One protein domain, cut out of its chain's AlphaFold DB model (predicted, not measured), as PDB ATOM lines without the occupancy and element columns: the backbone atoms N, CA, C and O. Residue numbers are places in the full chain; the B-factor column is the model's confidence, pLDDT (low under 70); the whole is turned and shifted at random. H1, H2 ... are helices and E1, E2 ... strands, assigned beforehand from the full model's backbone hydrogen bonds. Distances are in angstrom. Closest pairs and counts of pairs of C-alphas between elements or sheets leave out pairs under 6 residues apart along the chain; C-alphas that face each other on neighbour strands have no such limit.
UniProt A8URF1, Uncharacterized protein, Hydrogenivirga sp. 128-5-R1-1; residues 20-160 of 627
ATOM      1  N   SER A  20      12.130   0.002 -31.214       56.25
ATOM      2  CA  SER A  20      13.112  -1.091 -31.134       56.25
ATOM      3  C   SER A  20      12.480  -2.454 -30.846       56.25
ATOM      4  O   SER A  20      12.879  -3.453 -31.440       56.25
ATOM      5  N   ASP A  21      11.458  -2.502 -29.992       59.66
ATOM      6  CA  ASP A  21      10.927  -3.771 -29.475       59.66
ATOM      7  C   ASP A  21      10.079  -4.481 -30.536       59.66
ATOM      8  O   ASP A  21      10.078  -5.706 -30.655       59.66
ATOM      9  N   TYR A  22       9.435  -3.695 -31.402       66.44
ATOM     10  CA  TYR A  22       8.667  -4.202 -32.537       66.44
ATOM     11  C   TYR A  22       9.559  -4.808 -33.636       66.44
ATOM     12  O   TYR A  22       9.161  -5.763 -34.303       66.44
ATOM     13  N   GLN A  23      10.768  -4.267 -33.837       71.12
ATOM     14  CA  GLN A  23      11.742  -4.821 -34.786       71.12
ATOM     15  C   GLN A  23      12.330  -6.142 -34.275       71.12
ATOM     16  O   GLN A  23      12.375  -7.111 -35.032       71.12
ATOM     17  N   LEU A  24      12.672  -6.207 -32.984       72.88
ATOM     18  CA  LEU A  24      13.136  -7.425 -32.313       72.88
ATOM     19  C   LEU A  24      12.100  -8.558 -32.368       72.88
ATOM     20  O   LEU A  24      12.450  -9.694 -32.680       72.88
ATOM     21  N   LEU A  25      10.818  -8.254 -32.133       75.19
ATOM     22  CA  LEU A  25       9.730  -9.235 -32.245       75.19
ATOM     23  C   LEU A  25       9.574  -9.786 -33.669       75.19
ATOM     24  O   LEU A  25       9.332 -10.980 -33.855       75.19
ATOM     25  N   ARG A  26       9.726  -8.929 -34.684       78.00
ATOM     26  CA  ARG A  26       9.638  -9.348 -36.087       78.00
ATOM     27  C   ARG A  26      10.797 -10.268 -36.473       78.00
ATOM     28  O   ARG A  26      10.562 -11.311 -37.073       78.00
ATOM     29  N   GLU A  27      12.020  -9.931 -36.074       76.94
ATOM     30  CA  GLU A  27      13.189 -10.782 -36.326       76.94
ATOM     31  C   GLU A  27      13.159 -12.097 -35.547       76.94
ATOM     32  O   GLU A  27      13.596 -13.118 -36.075       76.94
ATOM     33  N   LEU A  28      12.618 -12.108 -34.323       81.00
ATOM     34  CA  LEU A  28      12.361 -13.348 -33.591       81.00
ATOM     35  C   LEU A  28      11.456 -14.276 -34.407       81.00
ATOM     36  O   LEU A  28      11.782 -15.448 -34.591       81.00
ATOM     37  N   SER A  29      10.357 -13.736 -34.945       82.81
ATOM     38  CA  SER A  29       9.422 -14.489 -35.782       82.81
ATOM     39  C   SER A  29      10.087 -15.016 -37.058       82.81
ATOM     40  O   SER A  29       9.956 -16.200 -37.371       82.81
ATOM     41  N   ASP A  30      10.874 -14.186 -37.751       84.94
ATOM     42  CA  ASP A  30      11.607 -14.586 -38.957       84.94
ATOM     43  C   ASP A  30      12.659 -15.674 -38.659       84.94
ATOM     44  O   ASP A  30      12.808 -16.641 -39.416       84.94
ATOM     45  N   LEU A  31      13.382 -15.556 -37.538       85.50
ATOM     46  CA  LEU A  31      14.352 -16.554 -37.083       85.50
ATOM     47  C   LEU A  31      13.677 -17.875 -36.718       85.50
ATOM     48  O   LEU A  31      14.171 -18.927 -37.123       85.50
ATOM     49  N   GLU A  32      12.553 -17.849 -36.001       84.50
ATOM     50  CA  GLU A  32      11.780 -19.058 -35.716       84.50
ATOM     51  C   GLU A  32      11.307 -19.731 -37.004       84.50
ATOM     52  O   GLU A  32      11.492 -20.938 -37.179       84.50
ATOM     53  N   LEU A  33      10.765 -18.964 -37.949       86.69
ATOM     54  CA  LEU A  33      10.263 -19.500 -39.212       86.69
ATOM     55  C   LEU A  33      11.398 -20.096 -40.058       86.69
ATOM     56  O   LEU A  33      11.231 -21.135 -40.695       86.69
ATOM     57  N   LYS A  34      12.593 -19.507 -40.015       88.06
ATOM     58  CA  LYS A  34      13.766 -20.021 -40.730       88.06
ATOM     59  C   LYS A  34      14.396 -21.244 -40.064       88.06
ATOM     60  O   LYS A  34      14.837 -22.160 -40.757       88.06
ATOM     61  N   LEU A  35      14.516 -21.241 -38.737       87.81
ATOM     62  CA  LEU A  35      15.301 -22.230 -37.994       87.81
ATOM     63  C   LEU A  35      14.471 -23.409 -37.490       87.81
ATOM     64  O   LEU A  35      15.006 -24.512 -37.409       87.81
ATOM     65  N   CYS A  36      13.195 -23.202 -37.163       87.56
ATOM     66  CA  CYS A  36      12.350 -24.233 -36.568       87.56
ATOM     67  C   CYS A  36      11.474 -24.978 -37.572       87.56
ATOM     68  O   CYS A  36      11.256 -26.173 -37.374       87.56
ATOM     69  N   THR A  37      11.009 -24.333 -38.648       86.25
ATOM     70  CA  THR A  37      10.152 -24.968 -39.676       86.25
ATOM     71  C   THR A  37      10.697 -26.303 -40.200       86.25
ATOM     72  O   THR A  37       9.921 -27.254 -40.260       86.25
ATOM     73  N   PRO A  38      12.012 -26.459 -40.473       87.44
ATOM     74  CA  PRO A  38      12.562 -27.737 -40.935       87.44
ATOM     75  C   PRO A  38      12.418 -28.903 -39.944       87.44
ATOM     76  O   PRO A  38      12.588 -30.053 -40.333       87.44
ATOM     77  N   PHE A  39      12.147 -28.629 -38.665       83.88
ATOM     78  CA  PHE A  39      12.108 -29.634 -37.598       83.88
ATOM     79  C   PHE A  39      10.708 -29.852 -37.012       83.88
ATOM     80  O   PHE A  39      10.564 -30.683 -36.117       83.88
ATOM     81  N   GLN A  40       9.682 -29.138 -37.489       80.12
ATOM     82  CA  GLN A  40       8.347 -29.127 -36.875       80.12
ATOM     83  C   GLN A  40       7.636 -30.487 -36.871       80.12
ATOM     84  O   GLN A  40       6.732 -30.686 -36.059       80.12
ATOM     85  N   GLU A  41       8.007 -31.430 -37.742       82.38
ATOM     86  CA  GLU A  41       7.391 -32.763 -37.771       82.38
ATOM     87  C   GLU A  41       7.827 -33.636 -36.583       82.38
ATOM     88  O   GLU A  41       6.965 -34.222 -35.927       82.38
ATOM     89  N   GLU A  42       9.117 -33.646 -36.238       85.50
ATOM     90  CA  GLU A  42       9.698 -34.526 -35.204       85.50
ATOM     91  C   GLU A  42      10.008 -33.784 -33.883       85.50
ATOM     92  O   GLU A  42      10.052 -34.391 -32.810       85.50
ATOM     93  N   TYR A  43      10.165 -32.456 -33.914       85.94
ATOM     94  CA  TYR A  43      10.612 -31.662 -32.766       85.94
ATOM     95  C   TYR A  43       9.644 -30.528 -32.411       85.94
ATOM     96  O   TYR A  43       9.008 -29.919 -33.271       85.94
ATOM     97  N   VAL A  44       9.589 -30.196 -31.121       86.25
ATOM     98  CA  VAL A  44       9.149 -28.884 -30.637       86.25
ATOM     99  C   VAL A  44      10.383 -27.985 -30.635       86.25
ATOM    100  O   VAL A  44      11.395 -28.333 -30.031       86.25
ATOM    101  N   CYS A  45      10.322 -26.864 -31.346       87.06
ATOM    102  CA  CYS A  45      11.449 -25.951 -31.532       87.06
ATOM    103  C   CYS A  45      11.056 -24.526 -31.156       87.06
ATOM    104  O   CYS A  45       9.897 -24.140 -31.321       87.06
ATOM    105  N   THR A  46      12.023 -23.755 -30.668       89.12
ATOM    106  CA  THR A  46      11.876 -22.329 -30.374       89.12
ATOM    107  C   THR A  46      13.200 -21.591 -30.552       89.12
ATOM    108  O   THR A  46      14.272 -22.205 -30.610       89.12
ATOM    109  N   VAL A  47      13.124 -20.265 -30.616       89.31
ATOM    110  CA  VAL A  47      14.270 -19.362 -30.592       89.31
ATOM    111  C   VAL A  47      14.065 -18.358 -29.460       89.31
ATOM    112  O   VAL A  47      12.971 -17.838 -29.291       89.31
ATOM    113  N   GLY A  48      15.116 -18.074 -28.696       88.44
ATOM    114  CA  GLY A  48      15.162 -16.969 -27.742       88.44
ATOM    115  C   GLY A  48      16.199 -15.935 -28.159       88.44
ATOM    116  O   GLY A  48      17.232 -16.286 -28.734       88.44
ATOM    117  N   ILE A  49      15.931 -14.662 -27.861       88.44
ATOM    118  CA  ILE A  49      16.841 -13.534 -28.101       88.44
ATOM    119  C   ILE A  49      17.162 -12.855 -26.766       88.44
ATOM    120  O   ILE A  49      16.313 -12.808 -25.878       88.44
ATOM    121  N   GLY A  50      18.381 -12.340 -26.615       86.38
ATOM    122  CA  GLY A  50      18.820 -11.590 -25.437       86.38
ATOM    123  C   GLY A  50      20.036 -10.713 -25.735       86.38
ATOM    124  O   GLY A  50      20.717 -10.910 -26.744       86.38
ATOM    125  N   GLY A  51      20.324  -9.744 -24.863       85.00
ATOM    126  CA  GLY A  51      21.507  -8.879 -24.979       85.00
ATOM    127  C   GLY A  51      22.818  -9.629 -24.716       85.00
ATOM    128  O   GLY A  51      23.899  -9.194 -25.107       85.00
ATOM    129  N   THR A  52      22.735 -10.808 -24.097       87.75
ATOM    130  CA  THR A  52      23.850 -11.752 -23.949       87.75
ATOM    131  C   THR A  52      23.451 -13.151 -24.411       87.75
ATOM    132  O   THR A  52      22.269 -13.490 -24.455       87.75
ATOM    133  N   LEU A  53      24.438 -14.001 -24.711       86.88
ATOM    134  CA  LEU A  53      24.185 -15.400 -25.077       86.88
ATOM    135  C   LEU A  53      23.456 -16.166 -23.955       86.88
ATOM    136  O   LEU A  53      22.546 -16.940 -24.233       86.88
ATOM    137  N   ASN A  54      23.809 -15.900 -22.692       85.31
ATOM    138  CA  ASN A  54      23.176 -16.522 -21.523       85.31
ATOM    139  C   ASN A  54      21.713 -16.092 -21.358       85.31
ATOM    140  O   ASN A  54      20.862 -16.897 -20.984       85.31
ATOM    141  N   GLU A  55      21.414 -14.821 -21.624       84.25
ATOM    142  CA  GLU A  55      20.047 -14.303 -21.601       84.25
ATOM    143  C   GLU A  55      19.214 -14.887 -22.748       84.25
ATOM    144  O   GLU A  55      18.100 -15.352 -22.521       84.25
ATOM    145  N   ALA A  56      19.782 -14.955 -23.955       87.12
ATOM    146  CA  ALA A  56      19.145 -15.584 -25.107       87.12
ATOM    147  C   ALA A  56      18.854 -17.075 -24.857       87.12
ATOM    148  O   ALA A  56      17.765 -17.549 -25.172       87.12
ATOM    149  N   GLU A  57      19.789 -17.803 -24.235       87.62
ATOM    150  CA  GLU A  57      19.587 -19.196 -23.821       87.62
ATOM    151  C   GLU A  57      18.471 -19.320 -22.776       87.62
ATOM    152  O   GLU A  57      17.607 -20.187 -22.898       87.62
ATOM    153  N   ARG A  58      18.451 -18.445 -21.762       83.94
ATOM    154  CA  ARG A  58      17.398 -18.437 -20.735       83.94
ATOM    155  C   ARG A  58      16.019 -18.198 -21.355       83.94
ATOM    156  O   ARG A  58      15.080 -18.924 -21.030       83.94
ATOM    157  N   ASN A  59      15.917 -17.238 -22.272       85.62
ATOM    158  CA  ASN A  59      14.677 -16.928 -22.978       85.62
ATOM    159  C   ASN A  59      14.243 -18.091 -23.881       85.62
ATOM    160  O   ASN A  59      13.080 -18.480 -23.838       85.62
ATOM    161  N   ALA A  60      15.174 -18.723 -24.606       87.19
ATOM    162  CA  ALA A  60      14.882 -19.896 -25.434       87.19
ATOM    163  C   ALA A  60      14.372 -21.080 -24.595       87.19
ATOM    164  O   ALA A  60      13.412 -21.746 -24.978       87.19
ATOM    165  N   LYS A  61      14.966 -21.331 -23.420       87.06
ATOM    166  CA  LYS A  61      14.496 -22.377 -22.497       87.06
ATOM    167  C   LYS A  61      13.092 -22.096 -21.971       87.06
ATOM    168  O   LYS A  61      12.278 -23.016 -21.919       87.06
ATOM    169  N   ARG A  62      12.811 -20.846 -21.585       82.94
ATOM    170  CA  ARG A  62      11.488 -20.431 -21.097       82.94
ATOM    171  C   ARG A  62      10.423 -20.622 -22.175       82.94
ATOM    172  O   ARG A  62       9.414 -21.271 -21.919       82.94
ATOM    173  N   GLU A  63      10.696 -20.160 -23.390       85.00
ATOM    174  CA  GLU A  63       9.772 -20.275 -24.521       85.00
ATOM    175  C   GLU A  63       9.525 -21.744 -24.909       85.00
ATOM    176  O   GLU A  63       8.400 -22.159 -25.206       85.00
ATOM    177  N   LEU A  64      10.567 -22.584 -24.842       86.06
ATOM    178  CA  LEU A  64      10.440 -24.019 -25.093       86.06
ATOM    179  C   LEU A  64       9.549 -24.673 -24.037       86.06
ATOM    180  O   LEU A  64       8.721 -25.524 -24.366       86.06
ATOM    181  N   ALA A  65       9.704 -24.268 -22.776       85.00
ATOM    182  CA  ALA A  65       8.923 -24.787 -21.664       85.00
ATOM    183  C   ALA A  65       7.448 -24.404 -21.812       85.00
ATOM    184  O   ALA A  65       6.577 -25.265 -21.682       85.00
ATOM    185  N   GLU A  66       7.174 -23.153 -22.184       82.38
ATOM    186  CA  GLU A  66       5.824 -22.673 -22.479       82.38
ATOM    187  C   GLU A  66       5.175 -23.460 -23.618       82.38
ATOM    188  O   GLU A  66       4.016 -23.868 -23.503       82.38
ATOM    189  N   ARG A  67       5.919 -23.768 -24.690       81.25
ATOM    190  CA  ARG A  67       5.426 -24.628 -25.781       81.25
ATOM    191  C   ARG A  67       5.131 -26.050 -25.312       81.25
ATOM    192  O   ARG A  67       4.097 -26.604 -25.668       81.25
ATOM    193  N   VAL A  68       5.987 -26.648 -24.485       79.56
ATOM    194  CA  VAL A  68       5.744 -27.995 -23.936       79.56
ATOM    195  C   VAL A  68       4.508 -28.021 -23.021       79.56
ATOM    196  O   VAL A  68       3.741 -28.989 -23.035       79.56
ATOM    197  N   ILE A  69       4.268 -26.957 -22.253       76.06
ATOM    198  CA  ILE A  69       3.099 -26.843 -21.370       76.06
ATOM    199  C   ILE A  69       1.816 -26.546 -22.174       76.06
ATOM    200  O   ILE A  69       0.760 -27.107 -21.866       76.06
ATOM    201  N   SER A  70       1.892 -25.730 -23.232       70.31
ATOM    202  CA  SER A  70       0.730 -25.287 -24.022       70.31
ATOM    203  C   SER A  70       0.136 -26.352 -24.948       70.31
ATOM    204  O   SER A  70      -1.057 -26.288 -25.244       70.31
ATOM    205  N   VAL A  71       0.905 -27.380 -25.326       58.69
ATOM    206  CA  VAL A  71       0.475 -28.487 -26.210       58.69
ATOM    207  C   VAL A  71      -0.791 -29.230 -25.720       58.69
ATOM    208  O   VAL A  71      -1.431 -29.918 -26.513       58.69
ATOM    209  N   VAL A  72      -1.227 -29.066 -24.458       50.38
ATOM    210  CA  VAL A  72      -2.475 -29.666 -23.916       50.38
ATOM    211  C   VAL A  72      -3.278 -28.689 -23.014       50.38
ATOM    212  O   VAL A  72      -3.972 -29.093 -22.077       50.38
ATOM    213  N   SER A  73      -3.189 -27.382 -23.289       56.91
ATOM    214  CA  SER A  73      -3.568 -26.257 -22.405       56.91
ATOM    215  C   SER A  73      -4.966 -26.282 -21.755       56.91
ATOM    216  O   SER A  73      -5.107 -25.855 -20.610       56.91
ATOM    217  N   VAL A  74      -6.008 -26.801 -22.415       59.41
ATOM    218  CA  VAL A  74      -7.408 -26.627 -21.958       59.41
ATOM    219  C   VAL A  74      -7.695 -27.296 -20.607       59.41
ATOM    220  O   VAL A  74      -8.370 -26.722 -19.750       59.41
ATOM    221  N   ARG A  75      -7.179 -28.512 -20.371       61.62
ATOM    222  CA  ARG A  75      -7.373 -29.205 -19.077       61.62
ATOM    223  C   ARG A  75      -6.561 -28.563 -17.957       61.62
ATOM    224  O   ARG A  75      -6.969 -28.608 -16.801       61.62
ATOM    225  N   PHE A  76      -5.422 -27.996 -18.321       66.19
ATOM    226  CA  PHE A  76      -4.477 -27.370 -17.417       66.19
ATOM    227  C   PHE A  76      -5.000 -26.019 -16.913       66.19
ATOM    228  O   PHE A  76      -5.103 -25.817 -15.706       66.19
ATOM    229  N   GLU A  77      -5.462 -25.153 -17.816       68.62
ATOM    230  CA  GLU A  77      -6.078 -23.872 -17.455       68.62
ATOM    231  C   GLU A  77      -7.320 -24.046 -16.589       68.62
ATOM    232  O   GLU A  77      -7.471 -23.346 -15.592       68.62
ATOM    233  N   LYS A  78      -8.194 -25.005 -16.926       72.19
ATOM    234  CA  LYS A  78      -9.392 -25.282 -16.123       72.19
ATOM    235  C   LYS A  78      -9.031 -25.621 -14.675       72.19
ATOM    236  O   LYS A  78      -9.728 -25.197 -13.761       72.19
ATOM    237  N   ARG A  79      -7.949 -26.374 -14.480       70.56
ATOM    238  CA  ARG A  79      -7.494 -26.824 -13.166       70.56
ATOM    239  C   ARG A  79      -6.828 -25.703 -12.367       70.56
ATOM    240  O   ARG A  79      -7.163 -25.538 -11.203       70.56
ATOM    241  N   ILE A  80      -5.982 -24.884 -12.999       71.06
ATOM    242  CA  ILE A  80      -5.408 -23.692 -12.347       71.06
ATOM    243  C   ILE A  80      -6.519 -22.730 -11.936       71.06
ATOM    244  O   ILE A  80      -6.544 -22.295 -10.793       71.06
ATOM    245  N   ARG A  81      -7.485 -22.458 -12.825       74.88
ATOM    246  CA  ARG A  81      -8.622 -21.583 -12.503       74.88
ATOM    247  C   ARG A  81      -9.393 -22.066 -11.282       74.88
ATOM    248  O   ARG A  81      -9.773 -21.236 -10.479       74.88
ATOM    249  N   GLN A  82      -9.597 -23.377 -11.127       75.00
ATOM    250  CA  GLN A  82     -10.270 -23.939  -9.949       75.00
ATOM    251  C   GLN A  82      -9.507 -23.666  -8.647       75.00
ATOM    252  O   GLN A  82     -10.132 -23.341  -7.642       75.00
ATOM    253  N   VAL A  83      -8.177 -23.780  -8.668       68.56
ATOM    254  CA  VAL A  83      -7.328 -23.507  -7.496       68.56
ATOM    255  C   VAL A  83      -7.293 -22.006  -7.196       68.56
ATOM    256  O   VAL A  83      -7.520 -21.603  -6.062       68.56
ATOM    257  N   VAL A  84      -7.087 -21.168  -8.215       68.19
ATOM    258  CA  VAL A  84      -6.990 -19.704  -8.070       68.19
ATOM    259  C   VAL A  84      -8.327 -19.074  -7.670       68.19
ATOM    260  O   VAL A  84      -8.347 -18.207  -6.802       68.19
ATOM    261  N   SER A  85      -9.455 -19.546  -8.220       67.69
ATOM    262  CA  SER A  85     -10.796 -19.044  -7.865       67.69
ATOM    263  C   SER A  85     -11.158 -19.249  -6.395       67.69
ATOM    264  O   SER A  85     -12.140 -18.697  -5.914       67.69
ATOM    265  N   TYR A  86     -10.394 -20.079  -5.680       59.81
ATOM    266  CA  TYR A  86     -10.544 -20.258  -4.242       59.81
ATOM    267  C   TYR A  86     -10.045 -19.041  -3.440       59.81
ATOM    268  O   TYR A  86     -10.432 -18.872  -2.285       59.81
ATOM    269  N   VAL A  87      -9.182 -18.210  -4.033       59.00
ATOM    270  CA  VAL A  87      -8.487 -17.103  -3.356       59.00
ATOM    271  C   VAL A  87      -8.806 -15.743  -3.985       59.00
ATOM    272  O   VAL A  87      -8.945 -14.769  -3.251       59.00
ATOM    273  N   HIS A  88      -8.959 -15.669  -5.312       58.81
ATOM    274  CA  HIS A  88      -9.094 -14.404  -6.046       58.81
ATOM    275  C   HIS A  88     -10.347 -14.352  -6.934       58.81
ATOM    276  O   HIS A  88     -10.776 -15.367  -7.490       58.81
ATOM    277  N   GLU A  89     -10.928 -13.153  -7.067       53.62
ATOM    278  CA  GLU A  89     -12.070 -12.879  -7.956       53.62
ATOM    279  C   GLU A  89     -11.638 -12.609  -9.409       53.62
ATOM    280  O   GLU A  89     -12.325 -13.050 -10.333       53.62
ATOM    281  N   ASP A  90     -10.493 -11.946  -9.625       62.41
ATOM    282  CA  ASP A  90      -9.809 -11.951 -10.925       62.41
ATOM    283  C   ASP A  90      -8.907 -13.186 -10.980       62.41
ATOM    284  O   ASP A  90      -8.243 -13.533 -10.010       62.41
ATOM    285  N   VAL A  91      -8.986 -13.923 -12.080       70.38
ATOM    286  CA  VAL A  91      -8.337 -15.235 -12.234       70.38
ATOM    287  C   VAL A  91      -7.351 -15.194 -13.403       70.38
ATOM    288  O   VAL A  91      -6.610 -16.145 -13.650       70.38
ATOM    289  N   SER A  92      -7.384 -14.132 -14.210       69.12
ATOM    290  CA  SER A  92      -6.700 -14.105 -15.499       69.12
ATOM    291  C   SER A  92      -5.198 -13.845 -15.368       69.12
ATOM    292  O   SER A  92      -4.407 -14.496 -16.062       69.12
ATOM    293  N   GLU A  93      -4.805 -12.957 -14.457       72.69
ATOM    294  CA  GLU A  93      -3.414 -12.560 -14.234       72.69
ATOM    295  C   GLU A  93      -2.656 -13.606 -13.404       72.69
ATOM    296  O   GLU A  93      -1.538 -13.990 -13.741       72.69
ATOM    297  N   GLU A  94      -3.314 -14.200 -12.418       72.44
ATOM    298  CA  GLU A  94      -2.799 -15.268 -11.562       72.44
ATOM    299  C   GLU A  94      -2.585 -16.560 -12.359       72.44
ATOM    300  O   GLU A  94      -1.561 -17.226 -12.227       72.44
ATOM    301  N   VAL A  95      -3.504 -16.911 -13.272       76.00
ATOM    302  CA  VAL A  95      -3.297 -18.057 -14.179       76.00
ATOM    303  C   VAL A  95      -2.053 -17.854 -15.046       76.00
ATOM    304  O   VAL A  95      -1.365 -18.827 -15.373       76.00
ATOM    305  N   LYS A  96      -1.770 -16.610 -15.446       77.00
ATOM    306  CA  LYS A  96      -0.567 -16.275 -16.209       77.00
ATOM    307  C   LYS A  96       0.688 -16.414 -15.340       77.00
ATOM    308  O   LYS A  96       1.630 -17.061 -15.789       77.00
ATOM    309  N   GLN A  97       0.674 -15.920 -14.104       77.81
ATOM    310  CA  GLN A  97       1.790 -16.069 -13.158       77.81
ATOM    311  C   GLN A  97       2.116 -17.543 -12.876       77.81
ATOM    312  O   GLN A  97       3.253 -17.970 -13.070       77.81
ATOM    313  N   VAL A  98       1.105 -18.370 -12.585       77.31
ATOM    314  CA  VAL A  98       1.294 -19.815 -12.365       77.31
ATOM    315  C   VAL A  98       1.898 -20.498 -13.599       77.31
ATOM    316  O   VAL A  98       2.768 -21.367 -13.482       77.31
ATOM    317  N   LYS A  99       1.462 -20.117 -14.808       77.94
ATOM    318  CA  LYS A  99       2.052 -20.616 -16.062       77.94
ATOM    319  C   LYS A  99       3.529 -20.248 -16.174       77.94
ATOM    320  O   LYS A  99       4.334 -21.120 -16.488       77.94
ATOM    321  N   GLU A 100       3.882 -18.995 -15.906       79.81
ATOM    322  CA  GLU A 100       5.267 -18.513 -15.943       79.81
ATOM    323  C   GLU A 100       6.148 -19.230 -14.907       79.81
ATOM    324  O   GLU A 100       7.256 -19.682 -15.233       79.81
ATOM    325  N   PHE A 101       5.640 -19.425 -13.688       81.56
ATOM    326  CA  PHE A 101       6.315 -20.170 -12.626       81.56
ATOM    327  C   PHE A 101       6.599 -21.620 -13.040       81.56
ATOM    328  O   PHE A 101       7.715 -22.135 -12.883       81.56
ATOM    329  N   MET A 102       5.612 -22.284 -13.644       79.69
ATOM    330  CA  MET A 102       5.756 -23.649 -14.140       79.69
ATOM    331  C   MET A 102       6.734 -23.762 -15.308       79.69
ATOM    332  O   MET A 102       7.559 -24.679 -15.323       79.69
ATOM    333  N   SER A 103       6.667 -22.840 -16.267       79.94
ATOM    334  CA  SER A 103       7.601 -22.787 -17.394       79.94
ATOM    335  C   SER A 103       9.035 -22.602 -16.912       79.94
ATOM    336  O   SER A 103       9.939 -23.294 -17.378       79.94
ATOM    337  N   THR A 104       9.240 -21.744 -15.913       80.75
ATOM    338  CA  THR A 104      10.549 -21.531 -15.281       80.75
ATOM    339  C   THR A 104      11.066 -22.808 -14.619       80.75
ATOM    340  O   THR A 104      12.214 -23.202 -14.830       80.75
ATOM    341  N   ASN A 105      10.207 -23.508 -13.875       83.00
ATOM    342  CA  ASN A 105      10.545 -24.778 -13.238       83.00
ATOM    343  C   ASN A 105      10.918 -25.868 -14.252       83.00
ATOM    344  O   ASN A 105      11.924 -26.558 -14.080       83.00
ATOM    345  N   LEU A 106      10.145 -26.011 -15.333       83.25
ATOM    346  CA  LEU A 106      10.434 -26.965 -16.405       83.25
ATOM    347  C   LEU A 106      11.762 -26.640 -17.099       83.25
ATOM    348  O   LEU A 106      12.610 -27.521 -17.256       83.25
ATOM    349  N   ALA A 107      11.960 -25.367 -17.442       79.06
ATOM    350  CA  ALA A 107      13.175 -24.874 -18.074       79.06
ATOM    351  C   ALA A 107      14.429 -25.140 -17.233       79.06
ATOM    352  O   ALA A 107      15.475 -25.488 -17.774       79.06
ATOM    353  N   TYR A 108      14.341 -24.983 -15.914       79.12
ATOM    354  CA  TYR A 108      15.497 -25.117 -15.035       79.12
ATOM    355  C   TYR A 108      15.801 -26.570 -14.644       79.12
ATOM    356  O   TYR A 108      16.965 -26.947 -14.505       79.12
ATOM    357  N   LEU A 109      14.768 -27.398 -14.460       80.94
ATOM    358  CA  LEU A 109      14.929 -28.764 -13.955       80.94
ATOM    359  C   LEU A 109      15.186 -29.795 -15.057       80.94
ATOM    360  O   LEU A 109      15.910 -30.766 -14.823       80.94
ATOM    361  N   GLU A 110      14.593 -29.610 -16.238       83.25
ATOM    362  CA  GLU A 110      14.570 -30.649 -17.276       83.25
ATOM    363  C   GLU A 110      15.424 -30.307 -18.499       83.25
ATOM    364  O   GLU A 110      16.001 -31.217 -19.094       83.25
ATOM    365  N   PHE A 111      15.548 -29.023 -18.849       78.44
ATOM    366  CA  PHE A 111      16.281 -28.603 -20.044       78.44
ATOM    367  C   PHE A 111      17.768 -28.400 -19.755       78.44
ATOM    368  O   PHE A 111      18.204 -27.436 -19.119       78.44
ATOM    369  N   ARG A 112      18.579 -29.343 -20.244       61.81
ATOM    370  CA  ARG A 112      20.049 -29.293 -20.188       61.81
ATOM    371  C   ARG A 112      20.599 -28.874 -21.552       61.81
ATOM    372  O   ARG A 112      19.954 -29.096 -22.568       61.81
ATOM    373  N   GLY A 113      21.822 -28.331 -21.592       56.81
ATOM    374  CA  GLY A 113      22.455 -27.723 -22.785       56.81
ATOM    375  C   GLY A 113      22.532 -28.564 -24.076       56.81
ATOM    376  O   GLY A 113      22.960 -28.052 -25.104       56.81
ATOM    377  N   ASN A 114      22.077 -29.818 -24.063       54.16
ATOM    378  CA  ASN A 114      22.012 -30.723 -25.213       54.16
ATOM    379  C   ASN A 114      20.876 -30.396 -26.207       54.16
ATOM    380  O   ASN A 114      20.803 -31.004 -27.271       54.16
ATOM    381  N   GLU A 115      19.975 -29.474 -25.868       74.38
ATOM    382  CA  GLU A 115      18.817 -29.099 -26.700       74.38
ATOM    383  C   GLU A 115      19.092 -27.883 -27.600       74.38
ATOM    384  O   GLU A 115      18.292 -27.572 -28.486       74.38
ATOM    385  N   ILE A 116      20.228 -27.203 -27.409       82.88
ATOM    386  CA  ILE A 116      20.664 -26.077 -28.241       82.88
ATOM    387  C   ILE A 116      21.250 -26.627 -29.542       82.88
ATOM    388  O   ILE A 116      22.246 -27.345 -29.526       82.88
ATOM    389  N   PHE A 117      20.663 -26.263 -30.683       86.94
ATOM    390  CA  PHE A 117      21.158 -26.704 -31.996       86.94
ATOM    391  C   PHE A 117      21.739 -25.565 -32.837       86.94
ATOM    392  O   PHE A 117      22.392 -25.825 -33.849       86.94
ATOM    393  N   LYS A 118      21.500 -24.307 -32.449       89.06
ATOM    394  CA  LYS A 118      22.092 -23.150 -33.118       89.06
ATOM    395  C   LYS A 118      22.170 -21.944 -32.196       89.06
ATOM    396  O   LYS A 118      21.248 -21.684 -31.434       89.06
ATOM    397  N   THR A 119      23.230 -21.164 -32.337       90.75
ATOM    398  CA  THR A 119      23.369 -19.837 -31.730       90.75
ATOM    399  C   THR A 119      23.841 -18.841 -32.788       90.75
ATOM    400  O   THR A 119      24.237 -19.236 -33.892       90.75
ATOM    401  N   GLY A 120      23.752 -17.546 -32.508       88.00
ATOM    402  CA  GLY A 120      24.316 -16.515 -33.376       88.00
ATOM    403  C   GLY A 120      23.975 -15.106 -32.919       88.00
ATOM    404  O   GLY A 120      23.441 -14.914 -31.829       88.00
ATOM    405  N   LYS A 121      24.307 -14.121 -33.755       84.81
ATOM    406  CA  LYS A 121      23.942 -12.714 -33.555       84.81
ATOM    407  C   LYS A 121      22.776 -12.334 -34.455       84.81
ATOM    408  O   LYS A 121      22.633 -12.890 -35.545       84.81
ATOM    409  N   VAL A 122      21.952 -11.410 -33.982       80.50
ATOM    410  CA  VAL A 122      20.800 -10.907 -34.735       80.50
ATOM    411  C   VAL A 122      21.269  -9.855 -35.749       80.50
ATOM    412  O   VAL A 122      22.187  -9.086 -35.481       80.50
ATOM    413  N   SER A 123      20.675  -9.856 -36.942       63.91
ATOM    414  CA  SER A 123      21.107  -9.059 -38.099       63.91
ATOM    415  C   SER A 123      20.968  -7.544 -37.931       63.91
ATOM    416  O   SER A 123      21.746  -6.812 -38.538       63.91
ATOM    417  N   THR A 124      20.007  -7.062 -37.138       60.12
ATOM    418  CA  THR A 124      19.748  -5.616 -36.976       60.12
ATOM    419  C   THR A 124      20.492  -4.948 -35.816       60.12
ATOM    420  O   THR A 124      20.412  -3.729 -35.676       60.12
ATOM    421  N   GLY A 125      21.263  -5.685 -35.010       53.66
ATOM    422  CA  GLY A 125      22.003  -5.096 -33.896       53.66
ATOM    423  C   GLY A 125      23.213  -5.924 -33.496       53.66
ATOM    424  O   GLY A 125      23.078  -7.073 -33.081       53.66
ATOM    425  N   GLU A 126      24.405  -5.320 -33.534       57.53
ATOM    426  CA  GLU A 126      25.661  -5.937 -33.069       57.53
ATOM    427  C   GLU A 126      25.631  -6.369 -31.583       57.53
ATOM    428  O   GLU A 126      26.537  -7.069 -31.116       57.53
ATOM    429  N   THR A 127      24.575  -5.981 -30.859       73.44
ATOM    430  CA  THR A 127      24.343  -6.132 -29.421       73.44
ATOM    431  C   THR A 127      23.431  -7.292 -29.006       73.44
ATOM    432  O   THR A 127      23.368  -7.564 -27.811       73.44
ATOM    433  N   TYR A 128      22.753  -7.998 -29.921       82.00
ATOM    434  CA  TYR A 128      21.819  -9.077 -29.551       82.00
ATOM    435  C   TYR A 128      22.253 -10.453 -30.061       82.00
ATOM    436  O   TYR A 128      22.735 -10.618 -31.186       82.00
ATOM    437  N   TYR A 129      22.029 -11.464 -29.226       87.50
ATOM    438  CA  TYR A 129      22.297 -12.868 -29.505       87.50
ATOM    439  C   TYR A 129      20.984 -13.635 -29.628       87.50
ATOM    440  O   TYR A 129      20.018 -13.322 -28.936       87.50
ATOM    441  N   TYR A 130      20.966 -14.666 -30.469       90.19
ATOM    442  CA  TYR A 130      19.887 -15.646 -30.515       90.19
ATOM    443  C   TYR A 130      20.401 -17.040 -30.147       90.19
ATOM    444  O   TYR A 130      21.537 -17.415 -30.460       90.19
ATOM    445  N   VAL A 131      19.531 -17.829 -29.525       90.12
ATOM    446  CA  VAL A 131      19.736 -19.248 -29.216       90.12
ATOM    447  C   VAL A 131      18.506 -20.012 -29.689       90.12
ATOM    448  O   VAL A 131      17.384 -19.677 -29.325       90.12
ATOM    449  N   ALA A 132      18.708 -21.027 -30.523       89.31
ATOM    450  CA  ALA A 132      17.659 -21.901 -31.025       89.31
ATOM    451  C   ALA A 132      17.752 -23.267 -30.345       89.31
ATOM    452  O   ALA A 132      18.810 -23.910 -30.343       89.31
ATOM    453  N   MET A 133      16.624 -23.708 -29.795       89.94
ATOM    454  CA  MET A 133      16.506 -24.954 -29.050       89.94
ATOM    455  C   MET A 133      15.438 -25.852 -29.652       89.94
ATOM    456  O   MET A 133      14.435 -25.377 -30.187       89.94
ATOM    457  N   LYS A 134      15.650 -27.164 -29.563       88.69
ATOM    458  CA  LYS A 134      14.661 -28.153 -29.982       88.69
ATOM    459  C   LYS A 134      14.665 -29.378 -29.082       88.69
ATOM    460  O   LYS A 134      15.712 -29.825 -28.623       88.69
ATOM    461  N   ILE A 135      13.489 -29.965 -28.912       87.69
ATOM    462  CA  ILE A 135      13.274 -31.204 -28.169       87.69
ATOM    463  C   ILE A 135      12.387 -32.141 -28.982       87.69
ATOM    464  O   ILE A 135      11.465 -31.692 -29.663       87.69
ATOM    465  N   LYS A 136      12.666 -33.447 -28.944       87.38
ATOM    466  CA  LYS A 136      11.821 -34.443 -29.619       87.38
ATOM    467  C   LYS A 136      10.397 -34.397 -29.070       87.38
ATOM    468  O   LYS A 136      10.216 -34.278 -27.854       87.38
ATOM    469  N   LYS A 137       9.390 -34.522 -29.936       86.06
ATOM    470  CA  LYS A 137       7.977 -34.482 -29.524       86.06
ATOM    471  C   LYS A 137       7.633 -35.559 -28.496       86.06
ATOM    472  O   LYS A 137       6.886 -35.277 -27.563       86.06
ATOM    473  N   GLU A 138       8.210 -36.754 -28.596       84.56
ATOM    474  CA  GLU A 138       7.985 -37.837 -27.629       84.56
ATOM    475  C   GLU A 138       8.446 -37.425 -26.227       84.56
ATOM    476  O   GLU A 138       7.719 -37.606 -25.247       84.56
ATOM    477  N   ARG A 139       9.623 -36.793 -26.139       85.62
ATOM    478  CA  ARG A 139      10.162 -36.273 -24.879       85.62
ATOM    479  C   ARG A 139       9.340 -35.093 -24.363       85.62
ATOM    480  O   ARG A 139       9.080 -35.030 -23.166       85.62
ATOM    481  N   ALA A 140       8.880 -34.198 -25.239       83.12
ATOM    482  CA  ALA A 140       7.966 -33.118 -24.861       83.12
ATOM    483  C   ALA A 140       6.670 -33.664 -24.233       83.12
ATOM    484  O   ALA A 140       6.238 -33.177 -23.192       83.12
ATOM    485  N   ILE A 141       6.083 -34.718 -24.809       82.12
ATOM    486  CA  ILE A 141       4.883 -35.377 -24.266       82.12
ATOM    487  C   ILE A 141       5.169 -36.022 -22.901       82.12
ATOM    488  O   ILE A 141       4.334 -35.952 -21.996       82.12
ATOM    489  N   GLU A 142       6.333 -36.654 -22.728       85.12
ATOM    490  CA  GLU A 142       6.753 -37.236 -21.448       85.12
ATOM    491  C   GLU A 142       6.896 -36.164 -20.356       85.12
ATOM    492  O   GLU A 142       6.309 -36.292 -19.278       85.12
ATOM    493  N   LEU A 143       7.611 -35.074 -20.658       84.12
ATOM    494  CA  LEU A 143       7.793 -33.938 -19.754       84.12
ATOM    495  C   LEU A 143       6.460 -33.271 -19.414       84.12
ATOM    496  O   LEU A 143       6.188 -32.999 -18.244       84.12
ATOM    497  N   HIS A 144       5.583 -33.105 -20.404       80.00
ATOM    498  CA  HIS A 144       4.233 -32.608 -20.186       80.00
ATOM    499  C   HIS A 144       3.467 -33.491 -19.191       80.00
ATOM    500  O   HIS A 144       2.931 -32.985 -18.209       80.00
ATOM    501  N   LYS A 145       3.445 -34.820 -19.381       80.50
ATOM    502  CA  LYS A 145       2.768 -35.746 -18.452       80.50
ATOM    503  C   LYS A 145       3.359 -35.689 -17.043       80.50
ATOM    504  O   LYS A 145       2.605 -35.771 -16.072       80.50
ATOM    505  N   LYS A 146       4.682 -35.539 -16.929       82.25
ATOM    506  CA  LYS A 146       5.383 -35.379 -15.648       82.25
ATOM    507  C   LYS A 146       4.929 -34.109 -14.920       82.25
ATOM    508  O   LYS A 146       4.584 -34.178 -13.743       82.25
ATOM    509  N   PHE A 147       4.851 -32.976 -15.617       79.38
ATOM    510  CA  PHE A 147       4.437 -31.691 -15.037       79.38
ATOM    511  C   PHE A 147       2.923 -31.590 -14.817       79.38
ATOM    512  O   PHE A 147       2.485 -31.014 -13.824       79.38
ATOM    513  N   ALA A 148       2.112 -32.242 -15.653       77.12
ATOM    514  CA  ALA A 148       0.656 -32.307 -15.510       77.12
ATOM    515  C   ALA A 148       0.197 -32.961 -14.190       77.12
ATOM    516  O   ALA A 148      -0.911 -32.705 -13.717       77.12
ATOM    517  N   ARG A 149       1.036 -33.795 -13.563       79.81
ATOM    518  CA  ARG A 149       0.762 -34.357 -12.228       79.81
ATOM    519  C   ARG A 149       1.024 -33.361 -11.090       79.81
ATOM    520  O   ARG A 149       0.399 -33.479 -10.034       79.81
ATOM    521  N   LYS A 150       1.902 -32.383 -11.331       83.75
ATOM    522  CA  LYS A 150       2.428 -31.409 -10.360       83.75
ATOM    523  C   LYS A 150       1.777 -30.025 -10.442       83.75
ATOM    524  O   LYS A 150       2.107 -29.161  -9.648       83.75
ATOM    525  N   VAL A 151       0.854 -29.822 -11.381       80.88
ATOM    526  CA  VAL A 151       0.169 -28.538 -11.634       80.88
ATOM    527  C   VAL A 151      -0.373 -27.912 -10.359       80.88
ATOM    528  O   VAL A 151      -0.074 -26.762 -10.076       80.88
ATOM    529  N   ASP A 152      -1.127 -28.691  -9.580       82.12
ATOM    530  CA  ASP A 152      -1.735 -28.191  -8.347       82.12
ATOM    531  C   ASP A 152      -0.650 -27.775  -7.346       82.12
ATOM    532  O   ASP A 152      -0.745 -26.713  -6.752       82.12
ATOM    533  N   VAL A 153       0.417 -28.575  -7.211       88.44
ATOM    534  CA  VAL A 153       1.551 -28.275  -6.324       88.44
ATOM    535  C   VAL A 153       2.204 -26.954  -6.713       88.44
ATOM    536  O   VAL A 153       2.395 -26.103  -5.854       88.44
ATOM    537  N   PHE A 154       2.504 -26.748  -7.996       86.06
ATOM    538  CA  PHE A 154       3.104 -25.497  -8.455       86.06
ATOM    539  C   PHE A 154       2.167 -24.302  -8.288       86.06
ATOM    540  O   PHE A 154       2.628 -23.253  -7.861       86.06
ATOM    541  N   ALA A 155       0.869 -24.470  -8.553       83.75
ATOM    542  CA  ALA A 155      -0.118 -23.420  -8.322       83.75
ATOM    543  C   ALA A 155      -0.193 -23.029  -6.837       83.75
ATOM    544  O   ALA A 155      -0.183 -21.848  -6.518       83.75
ATOM    545  N   TYR A 156      -0.214 -24.000  -5.917       89.75
ATOM    546  CA  TYR A 156      -0.221 -23.710  -4.483       89.75
ATOM    547  C   TYR A 156       1.085 -23.080  -3.994       89.75
ATOM    548  O   TYR A 156       1.031 -22.210  -3.132       89.75
ATOM    549  N   ILE A 157       2.239 -23.505  -4.519       91.75
ATOM    550  CA  ILE A 157       3.534 -22.892  -4.191       91.75
ATOM    551  C   ILE A 157       3.543 -21.428  -4.637       91.75
ATOM    552  O   ILE A 157       3.808 -20.561  -3.814       91.75
ATOM    553  N   ASP A 158       3.176 -21.152  -5.887       86.19
ATOM    554  CA  ASP A 158       3.115 -19.791  -6.432       86.19
ATOM    555  C   ASP A 158       2.144 -18.896  -5.635       86.19
ATOM    556  O   ASP A 158       2.515 -17.808  -5.194       86.19
ATOM    557  N   LEU A 159       0.943 -19.400  -5.320       86.19
ATOM    558  CA  LEU A 159      -0.029 -18.694  -4.473       86.19
ATOM    559  C   LEU A 159       0.484 -18.453  -3.044       86.19
ATOM    560  O   LEU A 159       0.212 -17.407  -2.455       86.19
ATOM    561  N   LEU A 160       1.223 -19.401  -2.461       90.94
ATOM    562  CA  LEU A 160       1.868 -19.219  -1.157       90.94
ATOM    563  C   LEU A 160       2.954 -18.138  -1.215       90.94
ATOM    564  O   LEU A 160       3.111 -17.384  -0.256       90.94
TER     565      LEU A 160
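What this domain is: This is residues 20 to 160 of the 627 residues of an uncharacterized protein of Hydrogenivirga sp. 128-5-R1-1 (UniProt A8URF1). A small three-stranded sheet is covered by H1 on one face and H2 on the other, and H3, H4 and H6 form a group of touching helices farther along the longest axis. H2 joins the two parts where it touches H4, and H5 leads from the end of E3 to H6. The printed part has 141 residues, with six named helices and three named strands in the order H1 E1 H2 H3 H4 E2 E3 H5 H6; the sheet runs E1, E3, E2, antiparallel, and the class is mixed, helices and strands. The whole is compact, with a radius of gyration of the C-alphas of 16.1 A and spans of 48 by 34 by 22 A.

How they stand to each other: H1, residues 20 to 35, is on the sheet of E1, residues 43 to 50, E3, residues 129 to 136, and E2, residues 116 to 121. Its height over the sheet is 8.5 A, and its closest C-alphas to E1 are those of Glu 32 and Val 47, 5.7 A apart. E1 and E3 are antiparallel at 162 degrees, with N 46 and O 133 within hydrogen-bond range at 2.9 A. E2 and E3 form a hairpin, antiparallel at 164 degrees, with N 130 and O 120 at 2.8 A. H2, residues 53 to 70, is on the opposite face from H1, giving three layers, with helices on both faces of a sheet. Its height over the sheet is 5.1 A, and it runs slantwise to the strands, at 40 degrees to E1 on the local plane. H4, residues 92 to 109, is the hub. It touches H2 at a steep tilt of 63 degrees, opposite ways, closest at the C-alphas of Ala 65 and Ser 103, 4.9 A. It touches H3, residues 73 to 84, closest at the C-alphas of Ile 80 and Val 95, 6.3 A. It touches H6, residues 151 to 160, closest at the C-alphas of Val 98 and Ala 155, 5.6 A. H5, residues 137 to 148, touches H2 about perpendicular, at 76 degrees, closest at the C-alphas of Val 68 and Ala 140, 5.7 A. In all six helices every O i to N i+4 pair is within hydrogen-bond range.

Where its parts are: H1 begins at C-alpha 20, (13.112, -1.091, -31.134), and is 22.3 A long. E1 measures 22.9 A, H2 25.5 A, H3 16.1 A, H4 26.2 A, E2 14.7 A, E3 24.0 A and H5 16.0 A. H6, 14.1 A, ends at C-alpha 160, (1.868, -19.219, -1.157).

The domain as a whole: The C-alphas of Tyr 86 and Glu 126, 48.4 A apart, are the two farthest apart. The printed part has no cut and no long link. Its mean pLDDT is 78.7, with 26 residues under 70, among them residues 71 to 77 and 83 to 90.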